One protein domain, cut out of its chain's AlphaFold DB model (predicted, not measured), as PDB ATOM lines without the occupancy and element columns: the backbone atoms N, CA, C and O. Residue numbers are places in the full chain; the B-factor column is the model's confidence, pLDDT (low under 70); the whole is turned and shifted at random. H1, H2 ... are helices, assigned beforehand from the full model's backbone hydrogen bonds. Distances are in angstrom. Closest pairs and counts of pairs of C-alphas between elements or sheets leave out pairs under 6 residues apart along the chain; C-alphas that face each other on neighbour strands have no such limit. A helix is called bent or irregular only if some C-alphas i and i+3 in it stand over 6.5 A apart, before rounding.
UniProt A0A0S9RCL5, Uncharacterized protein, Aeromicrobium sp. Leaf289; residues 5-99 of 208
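AT A GLANCE: This is residues 5 to 99 of the 208 residues of an uncharacterized protein of Aeromicrobium sp. Leaf289 (UniProt A0A0S9RCL5). Little regular structure: two helices packed about at right angles, H1 on H3, make a small core, and H2 starts near the start of H3. Long unnamed stretches extend to the two ends of an elongated outline. The printed part has 95 residues with H1, H2, H3 in that order, no named strand; the class is all helix, with 36 residues in named elements. It is compact, radius of gyration of the C-alphas 13.4 A, spanning 45 by 28 by 21 A.

HOW THE PARTS SIT: H1, residues 24 to 33, touches H3, residues 70 to 82, about perpendicular at 73 degrees; their closest C-alphas, Leu 26 and Ala 76, are 6.0 A apart. H2, residues 45 to 57, is apart from H1. H2 and H3 are close but not clearly touching, about perpendicular at 84 degrees; their closest C-alphas, Trp 45 and Asp 70, are 6.1 A apart. Every O i to N i+4 pair is within hydrogen-bond range in H1 and H3, 5 of 9 in H2.

IN THESE COORDINATES: H1 runs 14.2 A from C-alpha 24 at (31.092, 47.667, 72.085). H2 runs 16.0 A and is irregular: C-alphas 47 and 50 are 7.4 A apart. H3 runs 18.3 A to C-alpha 82 at (33.142, 38.062, 57.491).

THE WHOLE: The farthest C-alphas, Leu 15 and Lys 92, are 45.2 A apart. Both links are long; the printed part has no cut. Residues 5 to 8 and 13 to 22 have pLDDT under 70.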
ATOM      1  N   GLY A   5      42.573  51.534  72.656       61.66
ATOM      2  CA  GLY A   5      42.932  52.833  73.226       61.66
ATOM      3  C   GLY A   5      41.764  53.816  73.185       61.66
ATOM      4  O   GLY A   5      41.596  54.610  74.107       61.66
ATOM      5  N   ARG A   6      40.928  53.725  72.144       63.34
ATOM      6  CA  ARG A   6      39.680  54.484  72.026       63.34
ATOM      7  C   ARG A   6      38.518  53.837  72.783       63.34
ATOM      8  O   ARG A   6      37.739  54.547  73.410       63.34
ATOM      9  N   ASP A   7      38.382  52.515  72.685       62.41
ATOM     10  CA  ASP A   7      37.153  51.813  73.084       62.41
ATOM     11  C   ASP A   7      37.167  51.323  74.552       62.41
ATOM     12  O   ASP A   7      36.104  51.000  75.093       62.41
ATOM     13  N   GLY A   8      38.334  51.323  75.213       69.25
ATOM     14  CA  GLY A   8      38.504  50.863  76.596       69.25
ATOM     15  C   GLY A   8      38.280  49.356  76.767       69.25
ATOM     16  O   GLY A   8      38.261  48.596  75.795       69.25
ATOM     17  N   ASP A   9      38.116  48.905  78.014       76.44
ATOM     18  CA  ASP A   9      37.625  47.550  78.276       76.44
ATOM     19  C   ASP A   9      36.143  47.468  77.888       76.44
ATOM     20  O   ASP A   9      35.294  48.153  78.458       76.44
ATOM     21  N   VAL A  10      35.834  46.622  76.906       80.69
ATOM     22  CA  VAL A  10      34.472  46.436  76.383       80.69
ATOM     23  C   VAL A  10      33.531  45.774  77.392       80.69
ATOM     24  O   VAL A  10      32.318  45.795  77.182       80.69
ATOM     25  N   TRP A  11      34.083  45.199  78.463       83.19
ATOM     26  CA  TRP A  11      33.351  44.582  79.568       83.19
ATOM     27  C   TRP A  11      33.219  45.492  80.789       83.19
ATOM     28  O   TRP A  11      32.433  45.185  81.685       83.19
ATOM     29  N   ALA A  12      33.932  46.619  80.823       75.69
ATOM     30  CA  ALA A  12      33.718  47.633  81.840       75.69
ATOM     31  C   ALA A  12      32.452  48.436  81.510       75.69
ATOM     32  O   ALA A  12      32.287  48.922  80.389       75.69
ATOM     33  N   THR A  13      31.579  48.623  82.500       62.03
ATOM     34  CA  THR A  13      30.387  49.476  82.384       62.03
ATOM     35  C   THR A  13      30.651  50.816  83.078       62.03
ATOM     36  O   THR A  13      30.640  50.867  84.311       62.03
ATOM     37  N   PRO A  14      30.897  51.925  82.352       53.84
ATOM     38  CA  PRO A  14      30.929  53.247  82.964       53.84
ATOM     39  C   PRO A  14      29.535  53.634  83.479       53.84
ATOM     40  O   PRO A  14      28.519  53.329  82.855       53.84
ATOM     41  N   LEU A  15      29.477  54.354  84.600       44.66
ATOM     42  CA  LEU A  15      28.232  54.931  85.120       44.66
ATOM     43  C   LEU A  15      27.579  55.847  84.069       44.66
ATOM     44  O   LEU A  15      28.159  56.862  83.689       44.66
ATOM     45  N   GLY A  16      26.361  55.506  83.639       48.59
ATOM     46  CA  GLY A  16      25.548  56.313  82.719       48.59
ATOM     47  C   GLY A  16      25.697  55.980  81.232       48.59
ATOM     48  O   GLY A  16      24.927  56.505  80.430       48.59
ATOM     49  N   ASP A  17      26.617  55.087  80.863       52.47
ATOM     50  CA  ASP A  17      26.739  54.575  79.499       52.47
ATOM     51  C   ASP A  17      25.798  53.378  79.311       52.47
ATOM     52  O   ASP A  17      25.838  52.409  80.069       52.47
ATOM     53  N   GLY A  18      24.949  53.418  78.281       51.78
ATOM     54  CA  GLY A  18      24.218  52.224  77.865       51.78
ATOM     55  C   GLY A  18      25.199  51.135  77.420       51.78
ATOM     56  O   GLY A  18      26.215  51.433  76.789       51.78
ATOM     57  N   HIS A  19      24.866  49.865  77.672       53.75
ATOM     58  CA  HIS A  19      25.653  48.705  77.226       53.75
ATOM     59  C   HIS A  19      25.912  48.674  75.703       53.75
ATOM     60  O   HIS A  19      26.791  47.944  75.254       53.75
ATOM     61  N   THR A  20      25.187  49.503  74.937       53.72
ATOM     62  CA  THR A  20      25.035  49.463  73.478       53.72
ATOM     63  C   THR A  20      25.694  50.619  72.708       53.72
ATOM     64  O   THR A  20      25.370  50.851  71.539       53.72
ATOM     65  N   SER A  21      26.628  51.368  73.310       55.41
ATOM     66  CA  SER A  21      27.319  52.457  72.604       55.41
ATOM     67  C   SER A  21      28.418  51.948  71.646       55.41
ATOM     68  O   SER A  21      29.319  51.189  72.005       55.41
ATOM     69  N   GLY A  22      28.362  52.383  70.381       64.44
ATOM     70  CA  GLY A  22      29.409  52.141  69.377       64.44
ATOM     71  C   GLY A  22      29.609  50.670  68.975       64.44
ATOM     72  O   GLY A  22      28.658  49.910  68.818       64.44
ATOM     73  N   ALA A  23      30.870  50.275  68.761       77.44
ATOM     74  CA  ALA A  23      31.256  48.903  68.404       77.44
ATOM     75  C   ALA A  23      31.318  47.944  69.614       77.44
ATOM     76  O   ALA A  23      31.652  46.771  69.442       77.44
ATOM     77  N   ARG A  24      30.992  48.424  70.827       83.56
ATOM     78  CA  ARG A  24      31.092  47.667  72.085       83.56
ATOM     79  C   ARG A  24      30.218  46.412  72.071       83.56
ATOM     80  O   ARG A  24      30.735  45.336  72.350       83.56
ATOM     81  N   ASP A  25      28.959  46.528  71.644       86.62
ATOM     82  CA  ASP A  25      28.034  45.389  71.480       86.62
ATOM     83  C   ASP A  25      28.624  44.290  70.594       86.62
ATOM     84  O   ASP A  25      28.589  43.108  70.932       86.62
ATOM     85  N   LEU A  26      29.186  44.684  69.445       90.31
ATOM     86  CA  LEU A  26      29.789  43.731  68.526       90.31
ATOM     87  C   LEU A  26      31.005  43.068  69.175       90.31
ATOM     88  O   LEU A  26      31.095  41.849  69.156       90.31
ATOM     89  N   ASN A  27      31.906  43.841  69.785       92.19
ATOM     90  CA  ASN A  27      33.100  43.298  70.432       92.19
ATOM     91  C   ASN A  27      32.747  42.316  71.558       92.19
ATOM     92  O   ASN A  27      33.306  41.222  71.586       92.19
ATOM     93  N   ARG A  28      31.767  42.641  72.416       93.88
ATOM     94  CA  ARG A  28      31.259  41.725  73.454       93.88
ATOM     95  C   ARG A  28      30.760  40.416  72.844       93.88
ATOM     96  O   ARG A  28      31.156  39.340  73.292       93.88
ATOM     97  N   ALA A  29      29.956  40.500  71.782       95.56
ATOM     98  CA  ALA A  29      29.459  39.326  71.073       95.56
ATOM     99  C   ALA A  29      30.591  38.483  70.457       95.56
ATOM    100  O   ALA A  29      30.602  37.265  70.627       95.56
ATOM    101  N   LEU A  30      31.558  39.108  69.773       96.38
ATOM    102  CA  LEU A  30      32.698  38.414  69.161       96.38
ATOM    103  C   LEU A  30      33.540  37.685  70.212       96.38
ATOM    104  O   LEU A  30      33.837  36.502  70.054       96.38
ATOM    105  N   THR A  31      33.899  38.379  71.293       96.25
ATOM    106  CA  THR A  31      34.701  37.818  72.382       96.25
ATOM    107  C   THR A  31      33.981  36.666  73.077       96.25
ATOM    108  O   THR A  31      34.607  35.645  73.349       96.25
ATOM    109  N   TRP A  32      32.676  36.794  73.338       97.56
ATOM    110  CA  TRP A  32      31.898  35.723  73.964       97.56
ATOM    111  C   TRP A  32      31.761  34.496  73.062       97.56
ATOM    112  O   TRP A  32      31.945  33.375  73.535       97.56
ATOM    113  N   VAL A  33      31.502  34.686  71.763       97.94
ATOM    114  CA  VAL A  33      31.406  33.572  70.804       97.94
ATOM    115  C   VAL A  33      32.716  32.793  70.728       97.94
ATOM    116  O   VAL A  33      32.692  31.566  70.783       97.94
ATOM    117  N   LEU A  34      33.855  33.483  70.647       97.81
ATOM    118  CA  LEU A  34      35.173  32.842  70.602       97.81
ATOM    119  C   LEU A  34      35.610  32.234  71.938       97.81
ATOM    120  O   LEU A  34      36.681  31.635  72.022       97.81
ATOM    121  N   ALA A  35      34.802  32.390  72.988       97.19
ATOM    122  CA  ALA A  35      34.994  31.714  74.261       97.19
ATOM    123  C   ALA A  35      34.280  30.378  74.392       97.19
ATOM    124  O   ALA A  35      34.547  29.649  75.340       97.19
ATOM    125  N   GLN A  36      33.420  30.028  73.442       97.31
ATOM    126  CA  GLN A  36      32.694  28.767  73.490       97.31
ATOM    127  C   GLN A  36      33.502  27.625  72.853       97.31
ATOM    128  O   GLN A  36      34.394  27.864  72.039       97.31
ATOM    129  N   ASP A  37      33.145  26.380  73.189       96.38
ATOM    130  CA  ASP A  37      33.802  25.179  72.650       96.38
ATOM    131  C   ASP A  37      33.638  25.084  71.120       96.38
ATOM    132  O   ASP A  37      32.545  24.826  70.607       96.38
ATOM    133  N   ALA A  38      34.742  25.225  70.385       95.75
ATOM    134  CA  ALA A  38      34.816  25.068  68.936       95.75
ATOM    135  C   ALA A  38      34.532  23.636  68.460       95.75
ATOM    136  O   ALA A  38      34.204  23.425  67.292       95.75
ATOM    137  N   LEU A  39      34.643  22.650  69.354       94.12
ATOM    138  CA  LEU A  39      34.321  21.245  69.096       94.12
ATOM    139  C   LEU A  39      32.913  20.872  69.588       94.12
ATOM    140  O   LEU A  39      32.510  19.709  69.493       94.12
ATOM    141  N   GLY A  40      32.173  21.844  70.127       93.19
ATOM    142  CA  GLY A  40      30.809  21.693  70.610       93.19
ATOM    143  C   GLY A  40      29.743  21.832  69.520       93.19
ATOM    144  O   GLY A  40      29.989  21.725  68.316       93.19
ATOM    145  N   GLN A  41      28.502  22.061  69.953       94.00
ATOM    146  CA  GLN A  41      27.405  22.377  69.042       94.00
ATOM    147  C   GLN A  41      27.620  23.767  68.418       94.00
ATOM    148  O   GLN A  41      27.951  24.697  69.154       94.00
ATOM    149  N   PRO A  42      27.362  23.949  67.104       96.56
ATOM    150  CA  PRO A  42      27.334  25.276  66.509       96.56
ATOM    151  C   PRO A  42      26.440  26.229  67.302       96.56
ATOM    152  O   PRO A  42      25.329  25.882  67.708       96.56
ATOM    153  N   LEU A  43      26.932  27.437  67.530       97.25
ATOM    154  CA  LEU A  43      26.229  28.453  68.291       97.25
ATOM    155  C   LEU A  43      25.073  29.011  67.474       97.25
ATOM    156  O   LEU A  43      25.268  29.439  66.335       97.25
ATOM    157  N   SER A  44      23.883  29.042  68.062       95.75
ATOM    158  CA  SER A  44      22.720  29.700  67.477       95.75
ATOM    159  C   SER A  44      21.795  30.267  68.551       95.75
ATOM    160  O   SER A  44      21.722  29.766  69.676       95.75
ATOM    161  N   TRP A  45      21.060  31.320  68.186       95.12
ATOM    162  CA  TRP A  45      20.113  31.972  69.091       95.12
ATOM    163  C   TRP A  45      19.039  31.017  69.628       95.12
ATOM    164  O   TRP A  45      18.712  31.043  70.813       95.12
ATOM    165  N   THR A  46      18.482  30.180  68.754       91.38
ATOM    166  CA  THR A  46      17.347  29.310  69.078       91.38
ATOM    167  C   THR A  46      17.755  28.034  69.800       91.38
ATOM    168  O   THR A  46      16.936  27.491  70.529       91.38
ATOM    169  N   GLU A  47      18.990  27.562  69.611       92.75
ATOM    170  CA  GLU A  47      19.420  26.267  70.147       92.75
ATOM    171  C   GLU A  47      20.111  26.372  71.507       92.75
ATOM    172  O   GLU A  47      19.803  25.590  72.398       92.75
ATOM    173  N   ASN A  48      21.077  27.286  71.675       95.19
ATOM    174  CA  ASN A  48      21.973  27.228  72.838       95.19
ATOM    175  C   ASN A  48      22.327  28.581  73.465       95.19
ATOM    176  O   ASN A  48      22.531  28.630  74.674       95.19
ATOM    177  N   LEU A  49      22.343  29.692  72.723       95.12
ATOM    178  CA  LEU A  49      22.719  31.004  73.280       95.12
ATOM    179  C   LEU A  49      21.832  31.448  74.445       95.12
ATOM    180  O   LEU A  49      22.323  32.017  75.419       95.12
ATOM    181  N   GLN A  50      20.528  31.185  74.347       94.19
ATOM    182  CA  GLN A  50      19.558  31.552  75.382       94.19
ATOM    183  C   GLN A  50      19.687  30.712  76.661       94.19
ATOM    184  O   GLN A  50      19.140  31.105  77.686       94.19
ATOM    185  N   THR A  51      20.415  29.596  76.606       96.00
ATOM    186  CA  THR A  51      20.732  28.749  77.763       96.00
ATOM    187  C   THR A  51      22.125  29.068  78.301       96.00
ATOM    188  O   THR A  51      22.275  29.333  79.488       96.00
ATOM    189  N   LEU A  52      23.127  29.151  77.422       97.12
ATOM    190  CA  LEU A  52      24.523  29.376  77.804       97.12
ATOM    191  C   LEU A  52      24.742  30.732  78.484       97.12
ATOM    192  O   LEU A  52      25.470  30.814  79.468       97.12
ATOM    193  N   GLN A  53      24.131  31.808  77.978       96.50
ATOM    194  CA  GLN A  53      24.352  33.141  78.543       96.50
ATOM    195  C   GLN A  53      23.834  33.286  79.984       96.50
ATOM    196  O   GLN A  53      24.623  33.709  80.824       96.50
ATOM    197  N   PRO A  54      22.585  32.928  80.342       96.62
ATOM    198  CA  PRO A  54      22.159  33.042  81.736       96.62
ATOM    199  C   PRO A  54      22.961  32.154  82.692       96.62
ATOM    200  O   PRO A  54      23.199  32.565  83.824       96.62
ATOM    201  N   GLU A  55      23.408  30.978  82.243       96.88
ATOM    202  CA  GLU A  55      24.275  30.098  83.035       96.88
ATOM    203  C   GLU A  55      25.646  30.730  83.300       96.88
ATOM    204  O   GLU A  55      26.119  30.723  84.434       96.88
ATOM    205  N   GLN A  56      26.270  31.317  82.275       96.69
ATOM    206  CA  GLN A  56      27.608  31.905  82.380       96.69
ATOM    207  C   GLN A  56      27.600  33.273  83.077       96.69
ATOM    208  O   GLN A  56      28.471  33.550  83.894       96.69
ATOM    209  N   PHE A  57      26.621  34.131  82.776       95.75
ATOM    210  CA  PHE A  57      26.500  35.467  83.371       95.75
ATOM    211  C   PHE A  57      25.797  35.456  84.741       95.75
ATOM    212  O   PHE A  57      25.750  36.486  85.409       95.75
ATOM    213  N   GLY A  58      25.217  34.325  85.161       96.19
ATOM    214  CA  GLY A  58      24.537  34.188  86.453       96.19
ATOM    215  C   GLY A  58      23.262  35.028  86.592       96.19
ATOM    216  O   GLY A  58      22.821  35.304  87.706       96.19
ATOM    217  N   THR A  59      22.670  35.466  85.478       94.06
ATOM    218  CA  THR A  59      21.484  36.333  85.465       94.06
ATOM    219  C   THR A  59      20.617  36.099  84.234       94.06
ATOM    220  O   THR A  59      21.112  35.832  83.140       94.06
ATOM    221  N   THR A  60      19.302  36.241  84.394       93.75
ATOM    222  CA  THR A  60      18.334  36.234  83.286       93.75
ATOM    223  C   THR A  60      18.122  37.619  82.672       93.75
ATOM    224  O   THR A  60      17.418  37.735  81.665       93.75
ATOM    225  N   ASP A  61      18.730  38.662  83.248       92.56
ATOM    226  CA  ASP A  61      18.736  40.004  82.676       92.56
ATOM    227  C   ASP A  61      19.593  40.043  81.405       92.56
ATOM    228  O   ASP A  61      20.821  39.939  81.444       92.56
ATOM    229  N   ARG A  62      18.926  40.214  80.262       89.12
ATOM    230  CA  ARG A  62      19.563  40.163  78.944       89.12
ATOM    231  C   ARG A  62      20.493  41.335  78.680       89.12
ATOM    232  O   ARG A  62      21.401  41.175  77.875       89.12
ATOM    233  N   GLU A  63      20.309  42.477  79.337       88.62
ATOM    234  CA  GLU A  63      21.199  43.635  79.161       88.62
ATOM    235  C   GLU A  63      22.615  43.351  79.689       88.62
ATOM    236  O   GLU A  63      23.607  43.889  79.189       88.62
ATOM    237  N   SER A  64      22.718  42.427  80.647       88.62
ATOM    238  CA  SER A  64      23.987  41.942  81.189       88.62
ATOM    239  C   SER A  64      24.703  40.951  80.254       88.62
ATOM    240  O   SER A  64      25.908  40.739  80.388       88.62
ATOM    241  N   TRP A  65      24.006  40.361  79.278       93.44
ATOM    242  CA  TRP A  65      24.565  39.355  78.367       93.44
ATOM    243  C   TRP A  65      25.449  39.965  77.272       93.44
ATOM    244  O   TRP A  65      25.354  41.148  76.948       93.44
ATOM    245  N   ALA A  66      26.289  39.135  76.646       94.62
ATOM    246  CA  ALA A  66      27.087  39.536  75.486       94.62
ATOM    247  C   ALA A  66      26.226  39.812  74.242       94.62
ATOM    248  O   ALA A  66      26.549  40.682  73.436       94.62
ATOM    249  N   ILE A  67      25.142  39.051  74.071       95.19
ATOM    250  CA  ILE A  67      24.209  39.142  72.947       95.19
ATOM    251  C   ILE A  67      22.788  39.199  73.507       95.19
ATOM    252  O   ILE A  67      22.251  38.201  73.986       95.19
ATOM    253  N   VAL A  68      22.165  40.374  73.433       92.81
ATOM    254  CA  VAL A  68      20.915  40.657  74.164       92.81
ATOM    255  C   VAL A  68      19.646  40.149  73.461       92.81
ATOM    256  O   VAL A  68      18.621  39.925  74.103       92.81
ATOM    257  N   ASN A  69      19.681  39.974  72.135       92.88
ATOM    258  CA  ASN A  69      18.549  39.489  71.337       92.88
ATOM    259  C   ASN A  69      18.987  38.868  69.994       92.88
ATOM    260  O   ASN A  69      20.156  38.930  69.602       92.88
ATOM    261  N   ASP A  70      18.019  38.304  69.273       95.25
ATOM    262  CA  ASP A  70      18.188  37.654  67.969       95.25
ATOM    263  C   ASP A  70      18.693  38.606  66.872       95.25
ATOM    264  O   ASP A  70      19.522  38.235  66.045       95.25
ATOM    265  N   THR A  71      18.253  39.861  66.884       94.25
ATOM    266  CA  THR A  71      18.674  40.877  65.916       94.25
ATOM    267  C   THR A  71      20.160  41.198  66.082       94.25
ATOM    268  O   THR A  71      20.903  41.274  65.098       94.25
ATOM    269  N   ARG A  72      20.634  41.331  67.331       93.38
ATOM    270  CA  ARG A  72      22.063  41.492  67.643       93.38
ATOM    271  C   ARG A  72      22.854  40.241  67.291       93.38
ATOM    272  O   ARG A  72      23.953  40.370  66.754       93.38
ATOM    273  N   TRP A  73      22.283  39.057  67.516       95.88
ATOM    274  CA  TRP A  73      22.886  37.801  67.085       95.88
ATOM    275  C   TRP A  73      23.117  37.770  65.574       95.88
ATOM    276  O   TRP A  73      24.251  37.594  65.148       95.88
ATOM    277  N   VAL A  74      22.089  38.027  64.758       95.62
ATOM    278  CA  VAL A  74      22.200  38.016  63.289       95.62
ATOM    279  C   VAL A  74      23.300  38.964  62.802       95.62
ATOM    280  O   VAL A  74      24.105  38.601  61.939       95.62
ATOM    281  N   ALA A  75      23.375  40.168  63.375       94.50
ATOM    282  CA  ALA A  75      24.433  41.120  63.054       94.50
ATOM    283  C   ALA A  75      25.826  40.594  63.450       94.50
ATOM    284  O   ALA A  75      26.750  40.654  62.633       94.50
ATOM    285  N   ALA A  76      25.977  40.055  64.665       95.62
ATOM    286  CA  ALA A  76      27.233  39.497  65.157       95.62
ATOM    287  C   ALA A  76      27.685  38.277  64.343       95.62
ATOM    288  O   ALA A  76      28.836  38.239  63.918       95.62
ATOM    289  N   SER A  77      26.790  37.329  64.041       97.00
ATOM    290  CA  SER A  77      27.076  36.141  63.224       97.00
ATOM    291  C   SER A  77      27.564  36.510  61.825       97.00
ATOM    292  O   SER A  77      28.494  35.896  61.305       97.00
ATOM    293  N   ARG A  78      26.968  37.537  61.208       96.75
ATOM    294  CA  ARG A  78      27.418  38.022  59.899       96.75
ATOM    295  C   ARG A  78      28.843  38.561  59.973       96.75
ATOM    296  O   ARG A  78      29.666  38.235  59.122       96.75
ATOM    297  N   TRP A  79      29.130  39.391  60.974       96.94
ATOM    298  CA  TRP A  79      30.446  40.000  61.124       96.94
ATOM    299  C   TRP A  79      31.510  38.985  61.522       96.94
ATOM    300  O   TRP A  79      32.546  38.943  60.878       96.94
ATOM    301  N   ILE A  80      31.263  38.115  62.498       97.56
ATOM    302  CA  ILE A  80      32.269  37.146  62.948       97.56
ATOM    303  C   ILE A  80      32.734  36.215  61.818       97.56
ATOM    304  O   ILE A  80      33.921  35.909  61.720       97.56
ATOM    305  N   VAL A  81      31.826  35.838  60.913       97.94
ATOM    306  CA  VAL A  81      32.169  35.070  59.710       97.94
ATOM    307  C   VAL A  81      32.937  35.930  58.706       97.94
ATOM    308  O   VAL A  81      33.978  35.506  58.211       97.94
ATOM    309  N   ALA A  82      32.470  37.153  58.425       97.06
ATOM    310  CA  ALA A  82      33.142  38.062  57.491       97.06
ATOM    311  C   ALA A  82      34.571  38.431  57.928       97.06
ATOM    312  O   ALA A  82      35.429  38.680  57.086       97.06
ATOM    313  N   LEU A  83      34.828  38.445  59.237       96.81
ATOM    314  CA  LEU A  83      36.140  38.695  59.832       96.81
ATOM    315  C   LEU A  83      37.045  37.458  59.868       96.81
ATOM    316  O   LEU A  83      38.180  37.555  60.323       96.81
ATOM    317  N   GLY A  84      36.556  36.294  59.433       98.06
ATOM    318  CA  GLY A  84      37.319  35.048  59.484       98.06
ATOM    319  C   GLY A  84      37.558  34.533  60.905       98.06
ATOM    320  O   GLY A  84      38.497  33.772  61.121       98.06
ATOM    321  N   LEU A  85      36.737  34.958  61.871       98.25
ATOM    322  CA  LEU A  85      36.809  34.533  63.270       98.25
ATOM    323  C   LEU A  85      35.946  33.288  63.534       98.25
ATOM    324  O   LEU A  85      36.204  32.541  64.469       98.25
ATOM    325  N   ALA A  86      34.940  33.032  62.704       98.06
ATOM    326  CA  ALA A  86      34.106  31.841  62.791       98.06
ATOM    327  C   ALA A  86      33.759  31.304  61.401       98.06
ATOM    328  O   ALA A  86      33.832  32.021  60.403       98.06
ATOM    329  N   THR A  87      33.313  30.052  61.351       96.88
ATOM    330  CA  THR A  87      32.743  29.447  60.145       96.88
ATOM    331  C   THR A  87      31.246  29.209  60.335       96.88
ATOM    332  O   THR A  87      30.826  28.838  61.434       96.88
ATOM    333  N   PRO A  88      30.414  29.366  59.294       96.31
ATOM    334  CA  PRO A  88      29.072  28.802  59.308       96.31
ATOM    335  C   PRO A  88      29.136  27.289  59.537       96.31
ATOM    336  O   PRO A  88      30.047  26.617  59.041       96.31
ATOM    337  N   SER A  89      28.162  26.755  60.269       93.38
ATOM    338  CA  SER A  89      27.988  25.308  60.388       93.38
ATOM    339  C   SER A  89      27.727  24.688  59.016       93.38
ATOM    340  O   SER A  89      26.896  25.173  58.250       93.38
ATOM    341  N   VAL A  90      28.409  23.580  58.729       87.75
ATOM    342  CA  VAL A  90      28.183  22.748  57.535       87.75
ATOM    343  C   VAL A  90      27.304  21.527  57.831       87.75
ATOM    344  O   VAL A  90      27.061  20.700  56.954       87.75
ATOM    345  N   MET A  91      26.837  21.379  59.075       83.00
ATOM    346  CA  MET A  91      26.004  20.254  59.491       83.00
ATOM    347  C   MET A  91      24.570  20.449  58.993       83.00
ATOM    348  O   MET A  91      23.950  21.473  59.268       83.00
ATOM    349  N   LYS A  92      24.024  19.436  58.307       76.12
ATOM    350  CA  LYS A  92      22.706  19.490  57.650       76.12
ATOM    351  C   LYS A  92      21.563  19.919  58.581       76.12
ATOM    352  O   LYS A  92      20.705  20.686  58.161       76.12
ATOM    353  N   ASP A  93      21.601  19.470  59.833       81.88
ATOM    354  CA  ASP A  93      20.519  19.677  60.804       81.88
ATOM    355  C   ASP A  93      20.914  20.623  61.951       81.88
ATOM    356  O   ASP A  93      20.208  20.720  62.949       81.88
ATOM    357  N   ARG A  94      22.062  21.310  61.849       82.19
ATOM    358  CA  ARG A  94      22.499  22.277  62.867       82.19
ATOM    359  C   ARG A  94      22.919  23.574  62.208       82.19
ATOM    360  O   ARG A  94      23.969  23.647  61.573       82.19
ATOM    361  N   THR A  95      22.103  24.603  62.391       88.44
ATOM    362  CA  THR A  95      22.406  25.963  61.936       88.44
ATOM    363  C   THR A  95      23.220  26.704  62.994       88.44
ATOM    364  O   THR A  95      23.209  26.332  64.166       88.44
ATOM    365  N   GLY A  96      23.951  27.742  62.585       94.88
ATOM    366  CA  GLY A  96      24.750  28.549  63.502       94.88
ATOM    367  C   GLY A  96      26.174  28.786  63.026       94.88
ATOM    368  O   GLY A  96      26.508  28.547  61.863       94.88
ATOM    369  N   VAL A  97      27.010  29.253  63.946       97.62
ATOM    370  CA  VAL A  97      28.435  29.513  63.717       97.62
ATOM    371  C   VAL A  97      29.285  28.665  64.655       97.62
ATOM    372  O   VAL A  97      28.919  28.424  65.802       97.62
ATOM    373  N   VAL A  98      30.429  28.211  64.162       97.88
ATOM    374  CA  VAL A  98      31.449  27.512  64.946       97.88
ATOM    375  C   VAL A  98      32.611  28.485  65.150       97.88
ATOM    376  O   VAL A  98      33.077  29.038  64.146       97.88
ATOM    377  N   PRO A  99      33.078  28.722  66.392       97.69
ATOM    378  CA  PRO A  99      34.191  29.627  66.670       97.69
ATOM    379  C   PRO A  99      35.507  29.011  66.173       97.69
ATOM    380  O   PRO A  99      36.266  28.389  66.901       97.69
TER     381      PRO A  99